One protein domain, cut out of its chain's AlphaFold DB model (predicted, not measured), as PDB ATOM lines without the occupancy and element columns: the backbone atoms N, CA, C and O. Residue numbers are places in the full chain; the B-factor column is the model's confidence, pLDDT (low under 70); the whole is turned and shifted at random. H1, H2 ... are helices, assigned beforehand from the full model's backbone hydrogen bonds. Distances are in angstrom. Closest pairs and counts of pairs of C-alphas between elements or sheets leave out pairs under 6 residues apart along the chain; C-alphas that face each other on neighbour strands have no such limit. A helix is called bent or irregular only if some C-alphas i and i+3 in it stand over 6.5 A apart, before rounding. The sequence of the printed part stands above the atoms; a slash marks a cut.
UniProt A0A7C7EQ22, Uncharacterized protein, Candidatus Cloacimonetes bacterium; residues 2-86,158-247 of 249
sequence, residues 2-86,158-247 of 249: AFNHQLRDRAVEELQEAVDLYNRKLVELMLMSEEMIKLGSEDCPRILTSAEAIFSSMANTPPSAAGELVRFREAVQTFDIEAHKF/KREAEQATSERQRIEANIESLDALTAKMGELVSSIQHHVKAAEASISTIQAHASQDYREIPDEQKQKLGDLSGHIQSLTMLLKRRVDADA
ATOM      1  N   ALA A   2      95.992 238.743 154.964       53.94
ATOM      2  CA  ALA A   2      97.469 238.733 154.936       53.94
ATOM      3  C   ALA A   2      98.135 237.569 154.158       53.94
ATOM      4  O   ALA A   2      99.140 237.776 153.489       53.94
ATOM      5  N   PHE A   3      97.549 236.365 154.177       54.91
ATOM      6  CA  PHE A   3      98.139 235.146 153.587       54.91
ATOM      7  C   PHE A   3      98.407 235.235 152.071       54.91
ATOM      8  O   PHE A   3      99.344 234.647 151.551       54.91
ATOM      9  N   ASN A   4      97.587 235.999 151.350       63.06
ATOM     10  CA  ASN A   4      97.651 236.078 149.890       63.06
ATOM     11  C   ASN A   4      98.659 237.145 149.405       63.06
ATOM     12  O   ASN A   4      99.168 237.048 148.296       63.06
ATOM     13  N   HIS A   5      98.995 238.122 150.256       66.44
ATOM     14  CA  HIS A   5     100.082 239.066 149.983       66.44
ATOM     15  C   HIS A   5     101.449 238.399 150.171       66.44
ATOM     16  O   HIS A   5     102.281 238.493 149.282       66.44
ATOM     17  N   GLN A   6     101.632 237.612 151.236       71.81
ATOM     18  CA  GLN A   6     102.898 236.908 151.497       71.81
ATOM     19  C   GLN A   6     103.288 235.912 150.392       71.81
ATOM     20  O   GLN A   6     104.456 235.824 150.032       71.81
ATOM     21  N   LEU A   7     102.321 235.172 149.833       71.88
ATOM     22  CA  LEU A   7     102.577 234.240 148.724       71.88
ATOM     23  C   LEU A   7     102.992 234.960 147.436       71.88
ATOM     24  O   LEU A   7     103.857 234.479 146.712       71.88
ATOM     25  N   ARG A   8     102.379 236.112 147.159       69.19
ATOM     26  CA  ARG A   8     102.724 236.953 146.013       69.19
ATOM     27  C   ARG A   8     104.114 237.557 146.180       69.19
ATOM     28  O   ARG A   8     104.912 237.469 145.257       69.19
ATOM     29  N   ASP A   9     104.389 238.140 147.341       74.31
ATOM     30  CA  ASP A   9     105.665 238.801 147.615       74.31
ATOM     31  C   ASP A   9     106.820 237.786 147.508       74.31
ATOM     32  O   ASP A   9     107.817 238.072 146.852       74.31
ATOM     33  N   ARG A  10     106.623 236.553 148.003       78.31
ATOM     34  CA  ARG A  10     107.571 235.445 147.811       78.31
ATOM     35  C   ARG A  10     107.740 235.043 146.343       78.31
ATOM     36  O   ARG A  10     108.861 234.853 145.898       78.31
ATOM     37  N   ALA A  11     106.654 234.910 145.580       72.44
ATOM     38  CA  ALA A  11     106.748 234.526 144.167       72.44
ATOM     39  C   ALA A  11     107.503 235.571 143.323       72.44
ATOM     40  O   ALA A  11     108.195 235.214 142.373       72.44
ATOM     41  N   VAL A  12     107.376 236.856 143.670       70.19
ATOM     42  CA  VAL A  12     108.129 237.949 143.036       70.19
ATOM     43  C   VAL A  12     109.601 237.925 143.453       70.19
ATOM     44  O   VAL A  12     110.464 238.114 142.603       70.19
ATOM     45  N   GLU A  13     109.890 237.660 144.728       79.12
ATOM     46  CA  GLU A  13     111.258 237.507 145.239       79.12
ATOM     47  C   GLU A  13     111.988 236.335 144.560       79.12
ATOM     48  O   GLU A  13     113.051 236.538 143.981       79.12
ATOM     49  N   GLU A  14     111.379 235.146 144.508       80.94
ATOM     50  CA  GLU A  14     111.950 233.974 143.822       80.94
ATOM     51  C   GLU A  14     112.174 234.230 142.320       80.94
ATOM     52  O   GLU A  14     113.148 233.761 141.730       80.94
ATOM     53  N   LEU A  15     111.266 234.970 141.672       72.31
ATOM     54  CA  LEU A  15     111.431 235.361 140.275       72.31
ATOM     55  C   LEU A  15     112.638 236.289 140.102       72.31
ATOM     56  O   LEU A  15     113.426 236.086 139.181       72.31
ATOM     57  N   GLN A  16     112.792 237.280 140.982       72.81
ATOM     58  CA  GLN A  16     113.921 238.209 140.965       72.81
ATOM     59  C   GLN A  16     115.253 237.475 141.172       72.81
ATOM     60  O   GLN A  16     116.198 237.708 140.421       72.81
ATOM     61  N   GLU A  17     115.312 236.533 142.116       82.31
ATOM     62  CA  GLU A  17     116.490 235.686 142.325       82.31
ATOM     63  C   GLU A  17     116.853 234.883 141.067       82.31
ATOM     64  O   GLU A  17     118.030 234.801 140.700       82.31
ATOM     65  N   ALA A  18     115.855 234.332 140.367       77.69
ATOM     66  CA  ALA A  18     116.066 233.630 139.104       77.69
ATOM     67  C   ALA A  18     116.578 234.572 137.998       77.69
ATOM     68  O   ALA A  18     117.488 234.202 137.257       77.69
ATOM     69  N   VAL A  19     116.062 235.804 137.902       72.25
ATOM     70  CA  VAL A  19     116.578 236.824 136.967       72.25
ATOM     71  C   VAL A  19     118.045 237.146 137.261       72.25
ATOM     72  O   VAL A  19     118.878 237.168 136.352       72.25
ATOM     73  N   ASP A  20     118.383 237.365 138.530       74.44
ATOM     74  CA  ASP A  20     119.745 237.702 138.944       74.44
ATOM     75  C   ASP A  20     120.711 236.529 138.721       74.44
ATOM     76  O   ASP A  20     121.874 236.722 138.351       74.44
ATOM     77  N   LEU A  21     120.246 235.289 138.900       81.75
ATOM     78  CA  LEU A  21     121.009 234.098 138.543       81.75
ATOM     79  C   LEU A  21     121.216 233.986 137.027       81.75
ATOM     80  O   LEU A  21     122.353 233.787 136.599       81.75
ATOM     81  N   TYR A  22     120.174 234.185 136.219       77.00
ATOM     82  CA  TYR A  22     120.285 234.188 134.759       77.00
ATOM     83  C   TYR A  22     121.317 235.206 134.268       77.00
ATOM     84  O   TYR A  22     122.188 234.864 133.471       77.00
ATOM     85  N   ASN A  23     121.271 236.438 134.782       74.38
ATOM     86  CA  ASN A  23     122.213 237.488 134.393       74.38
ATOM     87  C   ASN A  23     123.658 237.102 134.725       74.38
ATOM     88  O   ASN A  23     124.547 237.282 133.897       74.38
ATOM     89  N   ARG A  24     123.896 236.516 135.907       79.94
ATOM     90  CA  ARG A  24     125.225 236.004 136.280       79.94
ATOM     91  C   ARG A  24     125.705 234.906 135.333       79.94
ATOM     92  O   ARG A  24     126.858 234.941 134.916       79.94
ATOM     93  N   LYS A  25     124.831 233.970 134.959       82.88
ATOM     94  CA  LYS A  25     125.158 232.885 134.021       82.88
ATOM     95  C   LYS A  25     125.426 233.375 132.606       82.88
ATOM     96  O   LYS A  25     126.334 232.880 131.946       82.88
ATOM     97  N   LEU A  26     124.703 234.396 132.161       76.88
ATOM     98  CA  LEU A  26     124.976 235.030 130.880       76.88
ATOM     99  C   LEU A  26     126.354 235.713 130.879       76.88
ATOM    100  O   LEU A  26     127.106 235.533 129.929       76.88
ATOM    101  N   VAL A  27     126.719 236.426 131.954       78.62
ATOM    102  CA  VAL A  27     128.058 237.034 132.108       78.62
ATOM    103  C   VAL A  27     129.160 235.969 132.059       78.62
ATOM    104  O   VAL A  27     130.181 236.176 131.410       78.62
ATOM    105  N   GLU A  28     128.955 234.825 132.716       85.12
ATOM    106  CA  GLU A  28     129.895 233.698 132.698       85.12
ATOM    107  C   GLU A  28     130.138 233.194 131.264       85.12
ATOM    108  O   GLU A  28     131.286 233.085 130.825       85.12
ATOM    109  N   LEU A  29     129.063 232.991 130.496       82.19
ATOM    110  CA  LEU A  29     129.147 232.612 129.086       82.19
ATOM    111  C   LEU A  29     129.871 233.671 128.236       82.19
ATOM    112  O   LEU A  29     130.640 233.304 127.352       82.19
ATOM    113  N   MET A  30     129.642 234.962 128.507       80.94
ATOM    114  CA  MET A  30     130.290 236.082 127.802       80.94
ATOM    115  C   MET A  30     131.799 236.144 128.051       80.94
ATOM    116  O   MET A  30     132.565 236.446 127.141       80.94
ATOM    117  N   LEU A  31     132.247 235.860 129.276       84.12
ATOM    118  CA  LEU A  31     133.678 235.795 129.581       84.12
ATOM    119  C   LEU A  31     134.339 234.617 128.857       84.12
ATOM    120  O   LEU A  31     135.429 234.765 128.309       84.12
ATOM    121  N   MET A  32     133.657 233.471 128.806       85.88
ATOM    122  CA  MET A  32     134.169 232.283 128.124       85.88
ATOM    123  C   MET A  32     134.215 232.457 126.597       85.88
ATOM    124  O   MET A  32     135.146 231.991 125.942       85.88
ATOM    125  N   SER A  33     133.229 233.138 126.005       81.44
ATOM    126  CA  SER A  33     133.243 233.454 124.571       81.44
ATOM    127  C   SER A  33     134.317 234.479 124.211       81.44
ATOM    128  O   SER A  33     134.934 234.355 123.158       81.44
ATOM    129  N   GLU A  34     134.583 235.455 125.078       85.12
ATOM    130  CA  GLU A  34     135.681 236.410 124.900       85.12
ATOM    131  C   GLU A  34     137.046 235.705 124.896       85.12
ATOM    132  O   GLU A  34     137.882 235.947 124.027       85.12
ATOM    133  N   GLU A  35     137.266 234.784 125.836       87.62
ATOM    134  CA  GLU A  35     138.478 233.961 125.868       87.62
ATOM    135  C   GLU A  35     138.617 233.105 124.606       87.62
ATOM    136  O   GLU A  35     139.704 232.997 124.035       87.62
ATOM    137  N   MET A  36     137.508 232.551 124.117       86.38
ATOM    138  CA  MET A  36     137.496 231.806 122.867       86.38
ATOM    139  C   MET A  36     137.911 232.661 121.663       86.38
ATOM    140  O   MET A  36     138.690 232.196 120.830       86.38
ATOM    141  N   ILE A  37     137.397 233.889 121.566       85.81
ATOM    142  CA  ILE A  37     137.737 234.813 120.478       85.81
ATOM    143  C   ILE A  37     139.226 235.136 120.512       85.81
ATOM    144  O   ILE A  37     139.884 235.005 119.486       85.81
ATOM    145  N   LYS A  38     139.792 235.440 121.684       87.75
ATOM    146  CA  LYS A  38     141.239 235.675 121.823       87.75
ATOM    147  C   LYS A  38     142.063 234.477 121.357       87.75
ATOM    148  O   LYS A  38     142.981 234.622 120.555       87.75
ATOM    149  N   LEU A  39     141.699 233.268 121.783       89.12
ATOM    150  CA  LEU A  39     142.419 232.058 121.376       89.12
ATOM    151  C   LEU A  39     142.367 231.820 119.861       89.12
ATOM    152  O   LEU A  39     143.362 231.407 119.263       89.12
ATOM    153  N   GLY A  40     141.210 232.045 119.241       86.69
ATOM    154  CA  GLY A  40     141.019 231.803 117.814       86.69
ATOM    155  C   GLY A  40     141.564 232.913 116.911       86.69
ATOM    156  O   GLY A  40     142.116 232.592 115.862       86.69
ATOM    157  N   SER A  41     141.461 234.180 117.321       85.25
ATOM    158  CA  SER A  41     141.845 235.356 116.521       85.25
ATOM    159  C   SER A  41     143.234 235.916 116.846       85.25
ATOM    160  O   SER A  41     143.775 236.671 116.045       85.25
ATOM    161  N   GLU A  42     143.857 235.537 117.965       88.94
ATOM    162  CA  GLU A  42     145.215 235.986 118.315       88.94
ATOM    163  C   GLU A  42     146.200 234.810 118.379       88.94
ATOM    164  O   GLU A  42     147.200 234.779 117.653       88.94
ATOM    165  N   ASP A  43     145.912 233.801 119.206       92.12
ATOM    166  CA  ASP A  43     146.863 232.713 119.457       92.12
ATOM    167  C   ASP A  43     146.982 231.736 118.285       92.12
ATOM    168  O   ASP A  43     148.094 231.406 117.862       92.12
ATOM    169  N   CYS A  44     145.865 231.285 117.712       91.25
ATOM    170  CA  CYS A  44     145.895 230.353 116.582       91.25
ATOM    171  C   CYS A  44     146.632 230.922 115.344       91.25
ATOM    172  O   CYS A  44     147.479 230.205 114.802       91.25
ATOM    173  N   PRO A  45     146.424 232.187 114.915       92.44
ATOM    174  CA  PRO A  45     147.229 232.825 113.869       92.44
ATOM    175  C   PRO A  45     148.725 232.889 114.191       92.44
ATOM    176  O   PRO A  45     149.565 232.716 113.300       92.44
ATOM    177  N   ARG A  46     149.090 233.105 115.459       92.62
ATOM    178  CA  ARG A  46     150.492 233.126 115.891       92.62
ATOM    179  C   ARG A  46     151.137 231.743 115.795       92.62
ATOM    180  O   ARG A  46     152.264 231.634 115.300       92.62
ATOM    181  N   ILE A  47     150.424 230.691 116.207       92.69
ATOM    182  CA  ILE A  47     150.856 229.295 116.022       92.69
ATOM    183  C   ILE A  47     150.999 228.971 114.540       92.69
ATOM    184  O   ILE A  47     152.032 228.439 114.141       92.69
ATOM    185  N   LEU A  48     150.003 229.331 113.726       91.19
ATOM    186  CA  LEU A  48     150.023 229.116 112.283       91.19
ATOM    187  C   LEU A  48     151.261 229.755 111.653       91.19
ATOM    188  O   LEU A  48     152.025 229.070 110.983       91.19
ATOM    189  N   THR A  49     151.500 231.038 111.928       91.81
ATOM    190  CA  THR A  49     152.651 231.783 111.396       91.81
ATOM    191  C   THR A  49     153.976 231.130 111.789       91.81
ATOM    192  O   THR A  49     154.868 230.948 110.961       91.81
ATOM    193  N   SER A  50     154.100 230.734 113.057       88.62
ATOM    194  CA  SER A  50     155.312 230.097 113.580       88.62
ATOM    195  C   SER A  50     155.549 228.723 112.954       88.62
ATOM    196  O   SER A  50     156.675 228.391 112.581       88.62
ATOM    197  N   ALA A  51     154.488 227.932 112.798       87.56
ATOM    198  CA  ALA A  51     154.552 226.635 112.147       87.56
ATOM    199  C   ALA A  51     154.903 226.780 110.658       87.56
ATOM    200  O   ALA A  51     155.815 226.109 110.181       87.56
ATOM    201  N   GLU A  52     154.259 227.694 109.931       88.12
ATOM    202  CA  GLU A  52     154.560 227.974 108.522       88.12
ATOM    203  C   GLU A  52     156.015 228.396 108.315       88.12
ATOM    204  O   GLU A  52     156.648 227.928 107.369       88.12
ATOM    205  N   ALA A  53     156.567 229.218 109.211       86.50
ATOM    206  CA  ALA A  53     157.973 229.607 109.177       86.50
ATOM    207  C   ALA A  53     158.906 228.397 109.347       86.50
ATOM    208  O   ALA A  53     159.838 228.227 108.560       86.50
ATOM    209  N   ILE A  54     158.626 227.519 110.320       83.62
ATOM    210  CA  ILE A  54     159.383 226.274 110.522       83.62
ATOM    211  C   ILE A  54     159.314 225.407 109.263       83.62
ATOM    212  O   ILE A  54     160.350 225.048 108.704       83.62
ATOM    213  N   PHE A  55     158.111 225.105 108.775       81.19
ATOM    214  CA  PHE A  55     157.928 224.206 107.637       81.19
ATOM    215  C   PHE A  55     158.476 224.766 106.323       81.19
ATOM    216  O   PHE A  55     158.958 223.985 105.505       81.19
ATOM    217  N   SER A  56     158.462 226.090 106.145       80.69
ATOM    218  CA  SER A  56     159.022 226.774 104.970       80.69
ATOM    219  C   SER A  56     160.548 226.885 105.013       80.69
ATOM    220  O   SER A  56     161.179 226.991 103.965       80.69
ATOM    221  N   SER A  57     161.157 226.859 106.204       76.94
ATOM    222  CA  SER A  57     162.619 226.854 106.368       76.94
ATOM    223  C   SER A  57     163.268 225.500 106.055       76.94
ATOM    224  O   SER A  57     164.475 225.442 105.835       76.94
ATOM    225  N   MET A  58     162.480 224.419 106.018       72.44
ATOM    226  CA  MET A  58     162.970 223.065 105.769       72.44
ATOM    227  C   MET A  58     162.998 222.742 104.273       72.44
ATOM    228  O   MET A  58     161.974 222.792 103.590       72.44
ATOM    229  N   ALA A  59     164.151 222.306 103.765       63.31
ATOM    230  CA  ALA A  59     164.204 221.672 102.452       63.31
ATOM    231  C   ALA A  59     163.399 220.352 102.470       63.31
ATOM    232  O   ALA A  59     163.604 219.506 103.339       63.31
ATOM    233  N   ASN A  60     162.510 220.150 101.487       67.75
ATOM    234  CA  ASN A  60     161.645 218.964 101.348       67.75
ATOM    235  C   ASN A  60     160.587 218.774 102.458       67.75
ATOM    236  O   ASN A  60     160.447 217.677 103.004       67.75
ATOM    237  N   THR A  61     159.805 219.813 102.755       74.62
ATOM    238  CA  THR A  61     158.622 219.738 103.629       74.62
ATOM    239  C   THR A  61     157.698 218.563 103.254       74.62
ATOM    240  O   THR A  61     157.330 218.426 102.081       74.62
ATOM    241  N   PRO A  62     157.268 217.722 104.216       74.06
ATOM    242  CA  PRO A  62     156.325 216.641 103.943       74.06
ATOM    243  C   PRO A  62     154.989 217.172 103.388       74.06
ATOM    244  O   PRO A  62     154.411 218.089 103.977       74.06
ATOM    245  N   PRO A  63     154.431 216.572 102.315       76.31
ATOM    246  CA  PRO A  63     153.148 217.000 101.754       76.31
ATOM    247  C   PRO A  63     151.979 216.950 102.749       76.31
ATOM    248  O   PRO A  63     151.059 217.759 102.656       76.31
ATOM    249  N   SER A  64     152.016 216.022 103.712       76.19
ATOM    250  CA  SER A  64     151.013 215.917 104.780       76.19
ATOM    251  C   SER A  64     150.999 217.156 105.679       76.19
ATOM    252  O   SER A  64     149.941 217.741 105.884       76.19
ATOM    253  N   ALA A  65     152.173 217.610 106.126       76.31
ATOM    254  CA  ALA A  65     152.311 218.800 106.961       76.31
ATOM    255  C   ALA A  65     151.876 220.072 106.215       76.31
ATOM    256  O   ALA A  65     151.155 220.903 106.762       76.31
ATOM    257  N   ALA A  66     152.239 220.197 104.933       80.31
ATOM    258  CA  ALA A  66     151.788 221.310 104.099       80.31
ATOM    259  C   ALA A  66     150.253 221.341 103.959       80.31
ATOM    260  O   ALA A  66     149.638 222.400 104.082       80.31
ATOM    261  N   GLY A  67     149.620 220.181 103.753       84.44
ATOM    262  CA  GLY A  67     148.161 220.072 103.691       84.44
ATOM    263  C   GLY A  67     147.469 220.431 105.010       84.44
ATOM    264  O   GLY A  67     146.410 221.060 104.996       84.44
ATOM    265  N   GLU A  68     148.057 220.066 106.148       87.50
ATOM    266  CA  GLU A  68     147.528 220.406 107.475       87.50
ATOM    267  C   GLU A  68     147.612 221.906 107.773       87.50
ATOM    268  O   GLU A  68     146.636 222.470 108.265       87.50
ATOM    269  N   LEU A  69     148.704 222.577 107.395       87.31
ATOM    270  CA  LEU A  69     148.829 224.033 107.532       87.31
ATOM    271  C   LEU A  69     147.792 224.790 106.704       87.31
ATOM    272  O   LEU A  69     147.195 225.741 107.200       87.31
ATOM    273  N   VAL A  70     147.534 224.353 105.466       90.75
ATOM    274  CA  VAL A  70     146.494 224.961 104.620       90.75
ATOM    275  C   VAL A  70     145.125 224.833 105.285       90.75
ATOM    276  O   VAL A  70     144.407 225.822 105.411       90.75
ATOM    277  N   ARG A  71     144.782 223.641 105.785       88.44
ATOM    278  CA  ARG A  71     143.508 223.413 106.488       88.44
ATOM    279  C   ARG A  71     143.396 224.227 107.772       88.44
ATOM    280  O   ARG A  71     142.306 224.696 108.097       88.44
ATOM    281  N   PHE A  72     144.498 224.375 108.503       91.62
ATOM    282  CA  PHE A  72     144.524 225.176 109.717       91.62
ATOM    283  C   PHE A  72     144.349 226.660 109.404       91.62
ATOM    284  O   PHE A  72     143.519 227.315 110.028       91.62
ATOM    285  N   ARG A  73     145.032 227.166 108.373       92.62
ATOM    286  CA  ARG A  73     144.848 228.523 107.853       92.62
ATOM    287  C   ARG A  73     143.397 228.790 107.466       92.62
ATOM    288  O   ARG A  73     142.845 229.800 107.883       92.62
ATOM    289  N   GLU A  74     142.773 227.887 106.714       91.88
ATOM    290  CA  GLU A  74     141.356 227.995 106.347       91.88
ATOM    291  C   GLU A  74     140.448 228.041 107.584       91.88
ATOM    292  O   GLU A  74     139.526 228.853 107.640       91.88
ATOM    293  N   ALA A  75     140.709 227.198 108.590       87.06
ATOM    294  CA  ALA A  75     139.930 227.177 109.826       87.06
ATOM    295  C   ALA A  75     140.091 228.469 110.638       87.06
ATOM    296  O   ALA A  75     139.092 229.013 111.100       87.06
ATOM    297  N   VAL A  76     141.317 228.984 110.764       89.50
ATOM    298  CA  VAL A  76     141.605 230.262 111.429       89.50
ATOM    299  C   VAL A  76     140.932 231.420 110.696       89.50
ATOM    300  O   VAL A  76     140.245 232.207 111.329       89.50
ATOM    301  N   GLN A  77     141.048 231.497 109.367       89.06
ATOM    302  CA  GLN A  77     140.391 232.543 108.575       89.06
ATOM    303  C   GLN A  77     138.868 232.478 108.687       89.06
ATOM    304  O   GLN A  77     138.217 233.506 108.815       89.06
ATOM    305  N   THR A  78     138.295 231.274 108.649       86.69
ATOM    306  CA  THR A  78     136.845 231.096 108.793       86.69
ATOM    307  C   THR A  78     136.383 231.540 110.176       86.69
ATOM    308  O   THR A  78     135.424 232.300 110.273       86.69
ATOM    309  N   PHE A  79     137.090 231.118 111.228       85.19
ATOM    310  CA  PHE A  79     136.807 231.542 112.596       85.19
ATOM    311  C   PHE A  79     136.906 233.060 112.736       85.19
ATOM    312  O   PHE A  79     136.001 233.678 113.284       85.19
ATOM    313  N   ASP A  80     137.965 233.667 112.206       84.31
ATOM    314  CA  ASP A  80     138.203 235.100 112.328       84.31
ATOM    315  C   ASP A  80     137.148 235.924 111.579       84.31
ATOM    316  O   ASP A  80     136.608 236.878 112.130       84.31
ATOM    317  N   ILE A  81     136.755 235.494 110.372       82.88
ATOM    318  CA  ILE A  81     135.629 236.075 109.627       82.88
ATOM    319  C   ILE A  81     134.339 235.986 110.445       82.88
ATOM    320  O   ILE A  81     133.539 236.920 110.436       82.88
ATOM    321  N   GLU A  82     134.090 234.866 111.121       76.12
ATOM    322  CA  GLU A  82     132.906 234.717 111.961       76.12
ATOM    323  C   GLU A  82     132.967 235.565 113.223       76.12
ATOM    324  O   GLU A  82     131.976 236.217 113.531       76.12
ATOM    325  N   ALA A  83     134.115 235.634 113.891       74.44
ATOM    326  CA  ALA A  83     134.335 236.506 115.036       74.44
ATOM    327  C   ALA A  83     134.144 237.985 114.656       74.44
ATOM    328  O   ALA A  83     133.421 238.705 115.341       74.44
ATOM    329  N   HIS A  84     134.675 238.412 113.507       72.19
ATOM    330  CA  HIS A  84     134.542 239.779 112.993       72.19
ATOM    331  C   HIS A  84     133.106 240.146 112.598       72.19
ATOM    332  O   HIS A  84     132.742 241.316 112.661       72.19
ATOM    333  N   LYS A  85     132.238 239.180 112.251       68.06
ATOM    334  CA  LYS A  85     130.792 239.462 112.082       68.06
ATOM    335  C   LYS A  85     130.147 239.961 113.379       68.06
ATOM    336  O   LYS A  85     129.056 240.526 113.329       68.06
ATOM    337  N   PHE A  86     130.781 239.707 114.520       62.47
ATOM    338  CA  PHE A  86     130.306 240.089 115.845       62.47
ATOM    339  C   PHE A  86     131.079 241.264 116.444       62.47
ATOM    340  O   PHE A  86     130.631 241.816 117.446       62.47
ATOM    341  N   LYS A 158      96.534 239.818 142.748       46.38
ATOM    342  CA  LYS A 158      96.494 238.375 143.098       46.38
ATOM    343  C   LYS A 158      96.519 237.377 141.932       46.38
ATOM    344  O   LYS A 158      96.824 236.212 142.156       46.38
ATOM    345  N   ARG A 159      96.160 237.791 140.714       50.34
ATOM    346  CA  ARG A 159      96.130 236.924 139.519       50.34
ATOM    347  C   ARG A 159      97.538 236.646 138.956       50.34
ATOM    348  O   ARG A 159      97.670 235.944 137.962       50.34
ATOM    349  N   GLU A 160      98.567 237.204 139.597       58.72
ATOM    350  CA  GLU A 160      99.895 237.408 139.020       58.72
ATOM    351  C   GLU A 160     100.995 236.574 139.728       58.72
ATOM    352  O   GLU A 160     102.087 236.433 139.191       58.72
ATOM    353  N   ALA A 161     100.713 235.907 140.862       59.28
ATOM    354  CA  ALA A 161     101.662 234.982 141.516       59.28
ATOM    355  C   ALA A 161     101.881 233.681 140.715       59.28
ATOM    356  O   ALA A 161     102.997 233.170 140.624       59.28
ATOM    357  N   GLU A 162     100.825 233.164 140.081       64.69
ATOM    358  CA  GLU A 162     100.924 232.032 139.146       64.69
ATOM    359  C   GLU A 162     101.744 232.412 137.905       64.69
ATOM    360  O   GLU A 162     102.513 231.600 137.393       64.69
ATOM    361  N   GLN A 163     101.634 233.666 137.456       65.31
ATOM    362  CA  GLN A 163     102.421 234.188 136.340       65.31
ATOM    363  C   GLN A 163     103.896 234.329 136.724       65.31
ATOM    364  O   GLN A 163     104.748 233.855 135.981       65.31
ATOM    365  N   ALA A 164     104.192 234.884 137.904       64.25
ATOM    366  CA  ALA A 164     105.556 234.963 138.422       64.25
ATOM    367  C   ALA A 164     106.195 233.570 138.557       64.25
ATOM    368  O   ALA A 164     107.319 233.357 138.115       64.25
ATOM    369  N   THR A 165     105.438 232.591 139.062       67.94
ATOM    370  CA  THR A 165     105.897 231.198 139.179       67.94
ATOM    371  C   THR A 165     106.163 230.564 137.807       67.94
ATOM    372  O   THR A 165     107.183 229.906 137.612       67.94
ATOM    373  N   SER A 166     105.273 230.769 136.832       68.62
ATOM    374  CA  SER A 166     105.446 230.255 135.467       68.62
ATOM    375  C   SER A 166     106.642 230.890 134.751       68.62
ATOM    376  O   SER A 166     107.342 230.198 134.015       68.62
ATOM    377  N   GLU A 167     106.868 232.195 134.910       68.19
ATOM    378  CA  GLU A 167     108.037 232.857 134.323       68.19
ATOM    379  C   GLU A 167     109.329 232.431 135.029       68.19
ATOM    380  O   GLU A 167     110.308 232.141 134.344       68.19
ATOM    381  N   ARG A 168     109.317 232.247 136.360       72.12
ATOM    382  CA  ARG A 168     110.455 231.678 137.100       72.12
ATOM    383  C   ARG A 168     110.874 230.332 136.519       72.12
ATOM    384  O   ARG A 168     112.034 230.161 136.168       72.12
ATOM    385  N   GLN A 169     109.927 229.412 136.327       73.94
ATOM    386  CA  GLN A 169     110.211 228.091 135.749       73.94
ATOM    387  C   GLN A 169     110.830 228.171 134.345       73.94
ATOM    388  O   GLN A 169     111.653 227.336 133.975       73.94
ATOM    389  N   ARG A 170     110.444 229.168 133.540       69.88
ATOM    390  CA  ARG A 170     111.059 229.387 132.223       69.88
ATOM    391  C   ARG A 170     112.484 229.907 132.343       69.88
ATOM    392  O   ARG A 170     113.351 229.440 131.615       69.88
ATOM    393  N   ILE A 171     112.722 230.849 133.248       72.31
ATOM    394  CA  ILE A 171     114.054 231.410 133.491       72.31
ATOM    395  C   ILE A 171     114.994 230.330 134.024       72.31
ATOM    396  O   ILE A 171     116.127 230.243 133.568       72.31
ATOM    397  N   GLU A 172     114.514 229.456 134.906       78.00
ATOM    398  CA  GLU A 172     115.271 228.303 135.404       78.00
ATOM    399  C   GLU A 172     115.652 227.331 134.280       78.00
ATOM    400  O   GLU A 172     116.818 226.965 134.162       78.00
ATOM    401  N   ALA A 173     114.726 226.998 133.376       71.88
ATOM    402  CA  ALA A 173     115.051 226.180 132.203       71.88
ATOM    403  C   ALA A 173     116.082 226.857 131.272       71.88
ATOM    404  O   ALA A 173     116.926 226.199 130.654       71.88
ATOM    405  N   ASN A 174     116.036 228.187 131.173       74.75
ATOM    406  CA  ASN A 174     117.013 228.955 130.410       74.75
ATOM    407  C   ASN A 174     118.383 228.974 131.105       74.75
ATOM    408  O   ASN A 174     119.399 228.878 130.421       74.75
ATOM    409  N   ILE A 175     118.422 229.053 132.439       78.12
ATOM    410  CA  ILE A 175     119.645 228.938 133.245       78.12
ATOM    411  C   ILE A 175     120.314 227.585 133.001       78.12
ATOM    412  O   ILE A 175     121.500 227.556 132.690       78.12
ATOM    413  N   GLU A 176     119.560 226.483 133.035       77.62
ATOM    414  CA  GLU A 176     120.094 225.146 132.727       77.62
ATOM    415  C   GLU A 176     120.705 225.084 131.315       77.62
ATOM    416  O   GLU A 176     121.753 224.474 131.094       77.62
ATOM    417  N   SER A 177     120.072 225.759 130.352       75.75
ATOM    418  CA  SER A 177     120.575 225.851 128.977       75.75
ATOM    419  C   SER A 177     121.863 226.683 128.885       75.75
ATOM    420  O   SER A 177     122.785 226.302 128.159       75.75
ATOM    421  N   LEU A 178     121.954 227.789 129.635       75.19
ATOM    422  CA  LEU A 178     123.164 228.613 129.741       75.19
ATOM    423  C   LEU A 178     124.308 227.865 130.435       75.19
ATOM    424  O   LEU A 178     125.449 227.965 129.988       75.19
ATOM    425  N   ASP A 179     124.024 227.080 131.473       82.75
ATOM    426  CA  ASP A 179     125.021 226.242 132.147       82.75
ATOM    427  C   ASP A 179     125.585 225.181 131.198       82.75
ATOM    428  O   ASP A 179     126.802 225.022 131.084       82.75
ATOM    429  N   ALA A 180     124.717 224.503 130.441       79.50
ATOM    430  CA  ALA A 180     125.146 223.523 129.448       79.50
ATOM    431  C   ALA A 180     126.007 224.151 128.337       79.50
ATOM    432  O   ALA A 180     126.982 223.544 127.888       79.50
ATOM    433  N   LEU A 181     125.662 225.363 127.889       78.50
ATOM    434  CA  LEU A 181     126.467 226.135 126.940       78.50
ATOM    435  C   LEU A 181     127.834 226.501 127.507       78.50
ATOM    436  O   LEU A 181     128.849 226.303 126.843       78.50
ATOM    437  N   THR A 182     127.847 227.030 128.726       84.56
ATOM    438  CA  THR A 182     129.062 227.484 129.402       84.56
ATOM    439  C   THR A 182     130.018 226.316 129.618       84.56
ATOM    440  O   THR A 182     131.199 226.437 129.305       84.56
ATOM    441  N   ALA A 183     129.510 225.151 130.030       84.81
ATOM    442  CA  ALA A 183     130.305 223.933 130.168       84.81
ATOM    443  C   ALA A 183     130.926 223.492 128.832       84.81
ATOM    444  O   ALA A 183     132.136 223.289 128.748       84.81
ATOM    445  N   LYS A 184     130.124 223.417 127.759       82.56
ATOM    446  CA  LYS A 184     130.620 223.066 126.414       82.56
ATOM    447  C   LYS A 184     131.662 224.059 125.903       82.56
ATOM    448  O   LYS A 184     132.640 223.653 125.277       82.56
ATOM    449  N   MET A 185     131.450 225.351 126.146       82.94
ATOM    450  CA  MET A 185     132.402 226.390 125.771       82.94
ATOM    451  C   MET A 185     133.704 226.247 126.562       82.94
ATOM    452  O   MET A 185     134.775 226.289 125.968       82.94
ATOM    453  N   GLY A 186     133.619 226.015 127.873       87.12
ATOM    454  CA  GLY A 186     134.783 225.805 128.732       87.12
ATOM    455  C   GLY A 186     135.615 224.590 128.317       87.12
ATOM    456  O   GLY A 186     136.838 224.678 128.249       87.12
ATOM    457  N   GLU A 187     134.973 223.475 127.953       86.50
ATOM    458  CA  GLU A 187     135.666 222.302 127.395       86.50
ATOM    459  C   GLU A 187     136.419 222.641 126.103       86.50
ATOM    460  O   GLU A 187     137.560 222.210 125.899       86.50
ATOM    461  N   LEU A 188     135.790 223.426 125.226       85.50
ATOM    462  CA  LEU A 188     136.360 223.827 123.946       85.50
ATOM    463  C   LEU A 188     137.546 224.781 124.135       85.50
ATOM    464  O   LEU A 188     138.616 224.531 123.582       85.50
ATOM    465  N   VAL A 189     137.382 225.809 124.970       88.56
ATOM    466  CA  VAL A 189     138.436 226.753 125.368       88.56
ATOM    467  C   VAL A 189     139.615 226.002 125.980       88.56
ATOM    468  O   VAL A 189     140.739 226.138 125.498       88.56
ATOM    469  N   SER A 190     139.371 225.128 126.960       91.00
ATOM    470  CA  SER A 190     140.429 224.342 127.602       91.00
ATOM    471  C   SER A 190     141.165 223.437 126.610       91.00
ATOM    472  O   SER A 190     142.383 223.276 126.714       91.00
ATOM    473  N   SER A 191     140.452 222.841 125.651       89.38
ATOM    474  CA  SER A 191     141.055 221.977 124.628       89.38
ATOM    475  C   SER A 191     141.922 222.775 123.654       89.38
ATOM    476  O   SER A 191     143.035 222.355 123.332       89.38
ATOM    477  N   ILE A 192     141.447 223.945 123.215       89.25
ATOM    478  CA  ILE A 192     142.211 224.847 122.345       89.25
ATOM    479  C   ILE A 192     143.463 225.327 123.082       89.25
ATOM    480  O   ILE A 192     144.561 225.184 122.556       89.25
ATOM    481  N   GLN A 193     143.333 225.793 124.325       92.81
ATOM    482  CA  GLN A 193     144.468 226.221 125.147       92.81
ATOM    483  C   GLN A 193     145.518 225.130 125.325       92.81
ATOM    484  O   GLN A 193     146.714 225.409 125.252       92.81
ATOM    485  N   HIS A 194     145.084 223.893 125.570       93.38
ATOM    486  CA  HIS A 194     145.993 222.762 125.693       93.38
ATOM    487  C   HIS A 194     146.820 222.580 124.415       93.38
ATOM    488  O   HIS A 194     148.046 222.502 124.484       93.38
ATOM    489  N   HIS A 195     146.167 222.568 123.252       91.12
ATOM    490  CA  HIS A 195     146.854 222.384 121.977       91.12
ATOM    491  C   HIS A 195     147.678 223.596 121.539       91.12
ATOM    492  O   HIS A 195     148.741 223.392 120.959       91.12
ATOM    493  N   VAL A 196     147.260 224.824 121.864       91.44
ATOM    494  CA  VAL A 196     148.078 226.032 121.677       91.44
ATOM    495  C   VAL A 196     149.372 225.892 122.475       91.44
ATOM    496  O   VAL A 196     150.444 225.877 121.879       91.44
ATOM    497  N   LYS A 197     149.292 225.670 123.794       92.81
ATOM    498  CA  LYS A 197     150.480 225.540 124.661       92.81
ATOM    499  C   LYS A 197     151.404 224.406 124.224       92.81
ATOM    500  O   LYS A 197     152.625 224.548 124.236       92.81
ATOM    501  N   ALA A 198     150.832 223.268 123.837       90.62
ATOM    502  CA  ALA A 198     151.614 222.131 123.373       90.62
ATOM    503  C   ALA A 198     152.296 222.419 122.020       90.62
ATOM    504  O   ALA A 198     153.468 222.088 121.842       90.62
ATOM    505  N   ALA A 199     151.615 223.109 121.098       89.19
ATOM    506  CA  ALA A 199     152.209 223.564 119.843       89.19
ATOM    507  C   ALA A 199     153.348 224.570 120.078       89.19
ATOM    508  O   ALA A 199     154.407 224.426 119.471       89.19
ATOM    509  N   GLU A 200     153.186 225.534 120.991       90.44
ATOM    510  CA  GLU A 200     154.247 226.485 121.363       90.44
ATOM    511  C   GLU A 200     155.493 225.792 121.910       90.44
ATOM    512  O   GLU A 200     156.617 226.158 121.559       90.44
ATOM    513  N   ALA A 201     155.302 224.785 122.764       87.62
ATOM    514  CA  ALA A 201     156.400 224.010 123.323       87.62
ATOM    515  C   ALA A 201     157.163 223.257 122.221       87.62
ATOM    516  O   ALA A 201     158.399 223.286 122.189       87.62
ATOM    517  N   SER A 202     156.442 222.639 121.278       85.19
ATOM    518  CA  SER A 202     157.045 221.986 120.113       85.19
ATOM    519  C   SER A 202     157.788 222.986 119.222       85.19
ATOM    520  O   SER A 202     158.945 222.744 118.883       85.19
ATOM    521  N   ILE A 203     157.184 224.139 118.917       85.62
ATOM    522  CA  ILE A 203     157.797 225.228 118.134       85.62
ATOM    523  C   ILE A 203     159.100 225.701 118.783       85.62
ATOM    524  O   ILE A 203     160.131 225.743 118.114       85.62
ATOM    525  N   SER A 204     159.077 226.001 120.083       85.56
ATOM    526  CA  SER A 204     160.246 226.501 120.819       85.56
ATOM    527  C   SER A 204     161.392 225.488 120.813       85.56
ATOM    528  O   SER A 204     162.553 225.851 120.624       85.56
ATOM    529  N   THR A 205     161.065 224.202 120.961       81.75
ATOM    530  CA  THR A 205     162.046 223.107 120.931       81.75
ATOM    531  C   THR A 205     162.669 222.947 119.545       81.75
ATOM    532  O   THR A 205     163.881 222.775 119.426       81.75
ATOM    533  N   ILE A 206     161.857 223.032 118.486       79.88
ATOM    534  CA  ILE A 206     162.334 222.940 117.103       79.88
ATOM    535  C   ILE A 206     163.232 224.140 116.777       79.88
ATOM    536  O   ILE A 206     164.337 223.958 116.274       79.88
ATOM    537  N   GLN A 207     162.812 225.360 117.122       78.50
ATOM    538  CA  GLN A 207     163.586 226.577 116.861       78.50
ATOM    539  C   GLN A 207     164.936 226.605 117.589       78.50
ATOM    540  O   GLN A 207     165.902 227.139 117.049       78.50
ATOM    541  N   ALA A 208     165.036 226.006 118.778       73.81
ATOM    542  CA  ALA A 208     166.290 225.936 119.526       73.81
ATOM    543  C   ALA A 208     167.350 225.015 118.884       73.81
ATOM    544  O   ALA A 208     168.534 225.137 119.206       73.81
ATOM    545  N   HIS A 209     166.950 224.092 117.996       64.12
ATOM    546  CA  HIS A 209     167.814 222.993 117.549       64.12
ATOM    547  C   HIS A 209     167.760 222.665 116.042       64.12
ATOM    548  O   HIS A 209     168.393 221.695 115.625       64.12
ATOM    549  N   ALA A 210     167.024 223.413 115.215       56.94
ATOM    550  CA  ALA A 210     166.783 223.028 113.821       56.94
ATOM    551  C   ALA A 210     168.012 223.186 112.899       56.94
ATOM    552  O   ALA A 210     168.507 224.291 112.673       56.94
ATOM    553  N   SER A 211     168.433 222.073 112.286       55.56
ATOM    554  CA  SER A 211     169.197 222.057 111.028       55.56
ATOM    555  C   SER A 211     168.270 222.374 109.841       55.56
ATOM    556  O   SER A 211     167.089 222.039 109.870       55.56
ATOM    557  N   GLN A 212     168.790 223.003 108.779       58.06
ATOM    558  CA  GLN A 212     167.991 223.521 107.648       58.06
ATOM    559  C   GLN A 212     167.453 222.450 106.661       58.06
ATOM    560  O   GLN A 212     166.657 222.779 105.779       58.06
ATOM    561  N   ASP A 213     167.835 221.172 106.790       59.34
ATOM    562  CA  ASP A 213     167.384 220.082 105.904       59.34
ATOM    563  C   ASP A 213     166.632 218.983 106.675       59.34
ATOM    564  O   ASP A 213     167.215 218.301 107.518       59.34
ATOM    565  N   TYR A 214     165.351 218.754 106.336       58.66
ATOM    566  CA  TYR A 214     164.470 217.755 106.966       58.66
ATOM    567  C   TYR A 214     165.028 216.324 106.933       58.66
ATOM    568  O   TYR A 214     164.714 215.497 107.793       58.66
ATOM    569  N   ARG A 215     165.867 215.999 105.943       61.03
ATOM    570  CA  ARG A 215     166.486 214.670 105.820       61.03
ATOM    571  C   ARG A 215     167.609 214.456 106.828       61.03
ATOM    572  O   ARG A 215     167.856 213.315 107.215       61.03
ATOM    573  N   GLU A 216     168.229 215.542 107.269       65.50
ATOM    574  CA  GLU A 216     169.332 215.569 108.233       65.50
ATOM    575  C   GLU A 216     168.843 215.816 109.670       65.50
ATOM    576  O   GLU A 216     169.628 215.767 110.617       65.50
ATOM    577  N   ILE A 217     167.534 216.035 109.846       68.69
ATOM    578  CA  ILE A 217     166.881 216.173 111.148       68.69
ATOM    579  C   ILE A 217     166.904 214.819 111.900       68.69
ATOM    580  O   ILE A 217     166.437 213.808 111.354       68.69
ATOM    581  N   PRO A 218     167.396 214.777 113.157       73.12
ATOM    582  CA  PRO A 218     167.343 213.593 114.016       73.12
ATOM    583  C   PRO A 218     165.912 213.096 114.256       73.12
ATOM    584  O   PRO A 218     164.967 213.885 114.284       73.12
ATOM    585  N   ASP A 219     165.740 211.798 114.510       75.38
ATOM    586  CA  ASP A 219     164.409 211.198 114.704       75.38
ATOM    587  C   ASP A 219     163.617 211.836 115.860       75.38
ATOM    588  O   ASP A 219     162.404 211.998 115.758       75.38
ATOM    589  N   GLU A 220     164.300 212.301 116.909       71.75
ATOM    590  CA  GLU A 220     163.691 213.053 118.014       71.75
ATOM    591  C   GLU A 220     163.056 214.376 117.545       71.75
ATOM    592  O   GLU A 220     161.947 214.726 117.947       71.75
ATOM    593  N   GLN A 221     163.708 215.096 116.630       68.75
ATOM    594  CA  GLN A 221     163.165 216.330 116.056       68.75
ATOM    595  C   GLN A 221     162.051 216.048 115.036       68.75
ATOM    596  O   GLN A 221     161.078 216.801 114.966       68.75
ATOM    597  N   LYS A 222     162.128 214.935 114.292       75.31
ATOM    598  CA  LYS A 222     161.019 214.474 113.434       75.31
ATOM    599  C   LYS A 222     159.785 214.116 114.257       75.31
ATOM    600  O   LYS A 222     158.673 214.439 113.846       75.31
ATOM    601  N   GLN A 223     159.973 213.514 115.430       81.31
ATOM    602  CA  GLN A 223     158.884 213.251 116.366       81.31
ATOM    603  C   GLN A 223     158.228 214.557 116.834       81.31
ATOM    604  O   GLN A 223     157.008 214.658 116.801       81.31
ATOM    605  N   LYS A 224     159.013 215.593 117.162       80.31
ATOM    606  CA  LYS A 224     158.474 216.914 117.546       80.31
ATOM    607  C   LYS A 224     157.733 217.631 116.422       80.31
ATOM    608  O   LYS A 224     156.723 218.284 116.682       80.31
ATOM    609  N   LEU A 225     158.189 217.486 115.179       79.69
ATOM    610  CA  LEU A 225     157.449 217.961 114.007       79.69
ATOM    611  C   LEU A 225     156.123 217.207 113.839       79.69
ATOM    612  O   LEU A 225     155.109 217.831 113.537       79.69
ATOM    613  N   GLY A 226     156.113 215.897 114.097       82.69
ATOM    614  CA  GLY A 226     154.895 215.087 114.146       82.69
ATOM    615  C   GLY A 226     153.923 215.533 115.244       82.69
ATOM    616  O   GLY A 226     152.741 215.722 114.962       82.69
ATOM    617  N   ASP A 227     154.419 215.771 116.461       84.50
ATOM    618  CA  ASP A 227     153.626 216.273 117.594       84.50
ATOM    619  C   ASP A 227     152.987 217.637 117.256       84.50
ATOM    620  O   ASP A 227     151.792 217.845 117.474       84.50
ATOM    621  N   LEU A 228     153.764 218.555 116.661       84.62
ATOM    622  CA  LEU A 228     153.277 219.859 116.200       84.62
ATOM    623  C   LEU A 228     152.169 219.719 115.145       84.62
ATOM    624  O   LEU A 228     151.130 220.365 115.269       84.62
ATOM    625  N   SER A 229     152.371 218.855 114.146       84.44
ATOM    626  CA  SER A 229     151.364 218.525 113.126       84.44
ATOM    627  C   SER A 229     150.059 218.043 113.776       84.44
ATOM    628  O   SER A 229     148.979 218.567 113.505       84.44
ATOM    629  N   GLY A 230     150.167 217.123 114.740       84.44
ATOM    630  CA  GLY A 230     149.021 216.610 115.491       84.44
ATOM    631  C   GLY A 230     148.270 217.700 116.260       84.44
ATOM    632  O   GLY A 230     147.040 217.747 116.229       84.44
ATOM    633  N   HIS A 231     148.983 218.622 116.912       87.50
ATOM    634  CA  HIS A 231     148.350 219.757 117.591       87.50
ATOM    635  C   HIS A 231     147.660 220.718 116.614       87.50
ATOM    636  O   HIS A 231     146.543 221.150 116.890       87.50
ATOM    637  N   ILE A 232     148.258 220.991 115.451       86.94
ATOM    638  CA  ILE A 232     147.652 221.802 114.379       86.94
ATOM    639  C   ILE A 232     146.368 221.150 113.853       86.94
ATOM    640  O   ILE A 232     145.344 221.821 113.678       86.94
ATOM    641  N   GLN A 233     146.380 219.831 113.651       87.38
ATOM    642  CA  GLN A 233     145.197 219.082 113.244       87.38
ATOM    643  C   GLN A 233     144.082 219.175 114.298       87.38
ATOM    644  O   GLN A 233     142.926 219.427 113.947       87.38
ATOM    645  N   SER A 234     144.411 219.024 115.584       88.56
ATOM    646  CA  SER A 234     143.441 219.197 116.669       88.56
ATOM    647  C   SER A 234     142.867 220.611 116.716       88.56
ATOM    648  O   SER A 234     141.648 220.759 116.773       88.56
ATOM    649  N   LEU A 235     143.706 221.649 116.626       86.50
ATOM    650  CA  LEU A 235     143.251 223.045 116.592       86.50
ATOM    651  C   LEU A 235     142.311 223.298 115.411       86.50
ATOM    652  O   LEU A 235     141.248 223.889 115.583       86.50
ATOM    653  N   THR A 236     142.640 222.762 114.235       86.81
ATOM    654  CA  THR A 236     141.781 222.831 113.044       86.81
ATOM    655  C   THR A 236     140.397 222.237 113.311       86.81
ATOM    656  O   THR A 236     139.385 222.848 112.975       86.81
ATOM    657  N   MET A 237     140.330 221.048 113.921       83.69
ATOM    658  CA  MET A 237     139.053 220.397 114.233       83.69
ATOM    659  C   MET A 237     138.253 221.162 115.289       83.69
ATOM    660  O   MET A 237     137.036 221.259 115.168       83.69
ATOM    661  N   LEU A 238     138.915 221.714 116.308       84.56
ATOM    662  CA  LEU A 238     138.257 222.462 117.381       84.56
ATOM    663  C   LEU A 238     137.687 223.794 116.876       84.56
ATOM    664  O   LEU A 238     136.543 224.116 117.196       84.56
ATOM    665  N   LEU A 239     138.430 224.518 116.032       82.19
ATOM    666  CA  LEU A 239     137.940 225.739 115.386       82.19
ATOM    667  C   LEU A 239     136.775 225.443 114.432       82.19
ATOM    668  O   LEU A 239     135.778 226.154 114.451       82.19
ATOM    669  N   LYS A 240     136.832 224.355 113.655       82.69
ATOM    670  CA  LYS A 240     135.706 223.964 112.787       82.69
ATOM    671  C   LYS A 240     134.474 223.537 113.576       82.69
ATOM    672  O   LYS A 240     133.385 224.011 113.295       82.69
ATOM    673  N   ARG A 241     134.645 222.726 114.625       77.38
ATOM    674  CA  ARG A 241     133.545 222.326 115.517       77.38
ATOM    675  C   ARG A 241     132.843 223.536 116.131       77.38
ATOM    676  O   ARG A 241     131.650 223.463 116.419       77.38
ATOM    677  N   ARG A 242     133.574 224.630 116.347       71.88
ATOM    678  CA  ARG A 242     132.975 225.887 116.770       71.88
ATOM    679  C   ARG A 242     132.084 226.490 115.690       71.88
ATOM    680  O   ARG A 242     130.922 226.752 115.965       71.88
ATOM    681  N   VAL A 243     132.650 226.688 114.505       60.53
ATOM    682  CA  VAL A 243     131.971 227.257 113.333       60.53
ATOM    683  C   VAL A 243     130.703 226.456 112.994       60.53
ATOM    684  O   VAL A 243     129.628 227.015 112.798       60.53
ATOM    685  N   ASP A 244     130.784 225.124 113.021       57.69
ATOM    686  CA  ASP A 244     129.656 224.242 112.700       57.69
ATOM    687  C   ASP A 244     128.534 224.312 113.753       57.69
ATOM    688  O   ASP A 244     127.351 224.240 113.411       57.69
ATOM    689  N   ALA A 245     128.876 224.530 115.031       56.44
ATOM    690  CA  ALA A 245     127.881 224.757 116.082       56.44
ATOM    691  C   ALA A 245     127.063 226.046 115.857       56.44
ATOM    692  O   ALA A 245     125.954 226.154 116.382       56.44
ATOM    693  N   ASP A 246     127.578 226.991 115.062       47.97
ATOM    694  CA  ASP A 246     126.884 228.212 114.646       47.97
ATOM    695  C   ASP A 246     126.059 228.034 113.344       47.97
ATOM    696  O   ASP A 246     125.216 228.886 113.051       47.97
ATOM    697  N   ALA A 247     126.259 226.943 112.584       36.75
ATOM    698  CA  ALA A 247     125.595 226.661 111.300       36.75
ATOM    699  C   ALA A 247     124.379 225.713 111.399       36.75
ATOM    700  O   ALA A 247     123.506 225.740 110.530       36.75
TER     701      ALA A 247
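This is residues 2 to 86 and 158 to 247 of the 249 residues of an uncharacterized protein of Candidatus Cloacimonetes bacterium (UniProt A0A7C7EQ22). Two long helices, H1 and H3, run side by side the same way along a rod; H2 and H4 fold back over one half, making a four-helix bundle. The printed part has 175 residues with four named helices, H1 to H4 in chain order: all helix, up and down, each running against the one before. It is extended, radius of gyration of the C-alphas 24.3 A, spanning 89 by 26 by 19 A.

H1, residues 2 to 57, measures 82.1 A from C-alpha 2 at (97.469, 238.733, 154.936). H3, residues 158 to 209, measures 77.3 A and is only just irregular, C-alphas 159 and 162 being 6.9 A apart. H2 is residues 63 to 84; H4, residues 219 to 247, ends at C-alpha 247 (125.595, 226.661, 111.300).

H1 touches H3 at a shallow tilt of 18 degrees; the closest C-alphas, of Leu 15 and Arg 168, are 5.0 A apart. The hairpin H3 and H4 touches, with residues 188 to 206 of H3 alone, closest at C-alphas of Ala 199 and Leu 228, 5.3 A. Every O i to N i+4 pair is within hydrogen-bond range in H2 and H4, 49 of 52 in H1, 45 of 48 in H3.

Residues 87 to 157 are not printed, a gap of 43.5 A between C-alphas 86 and 158. Residues 158 to 167 and 209 to 217 are among those under pLDDT 70.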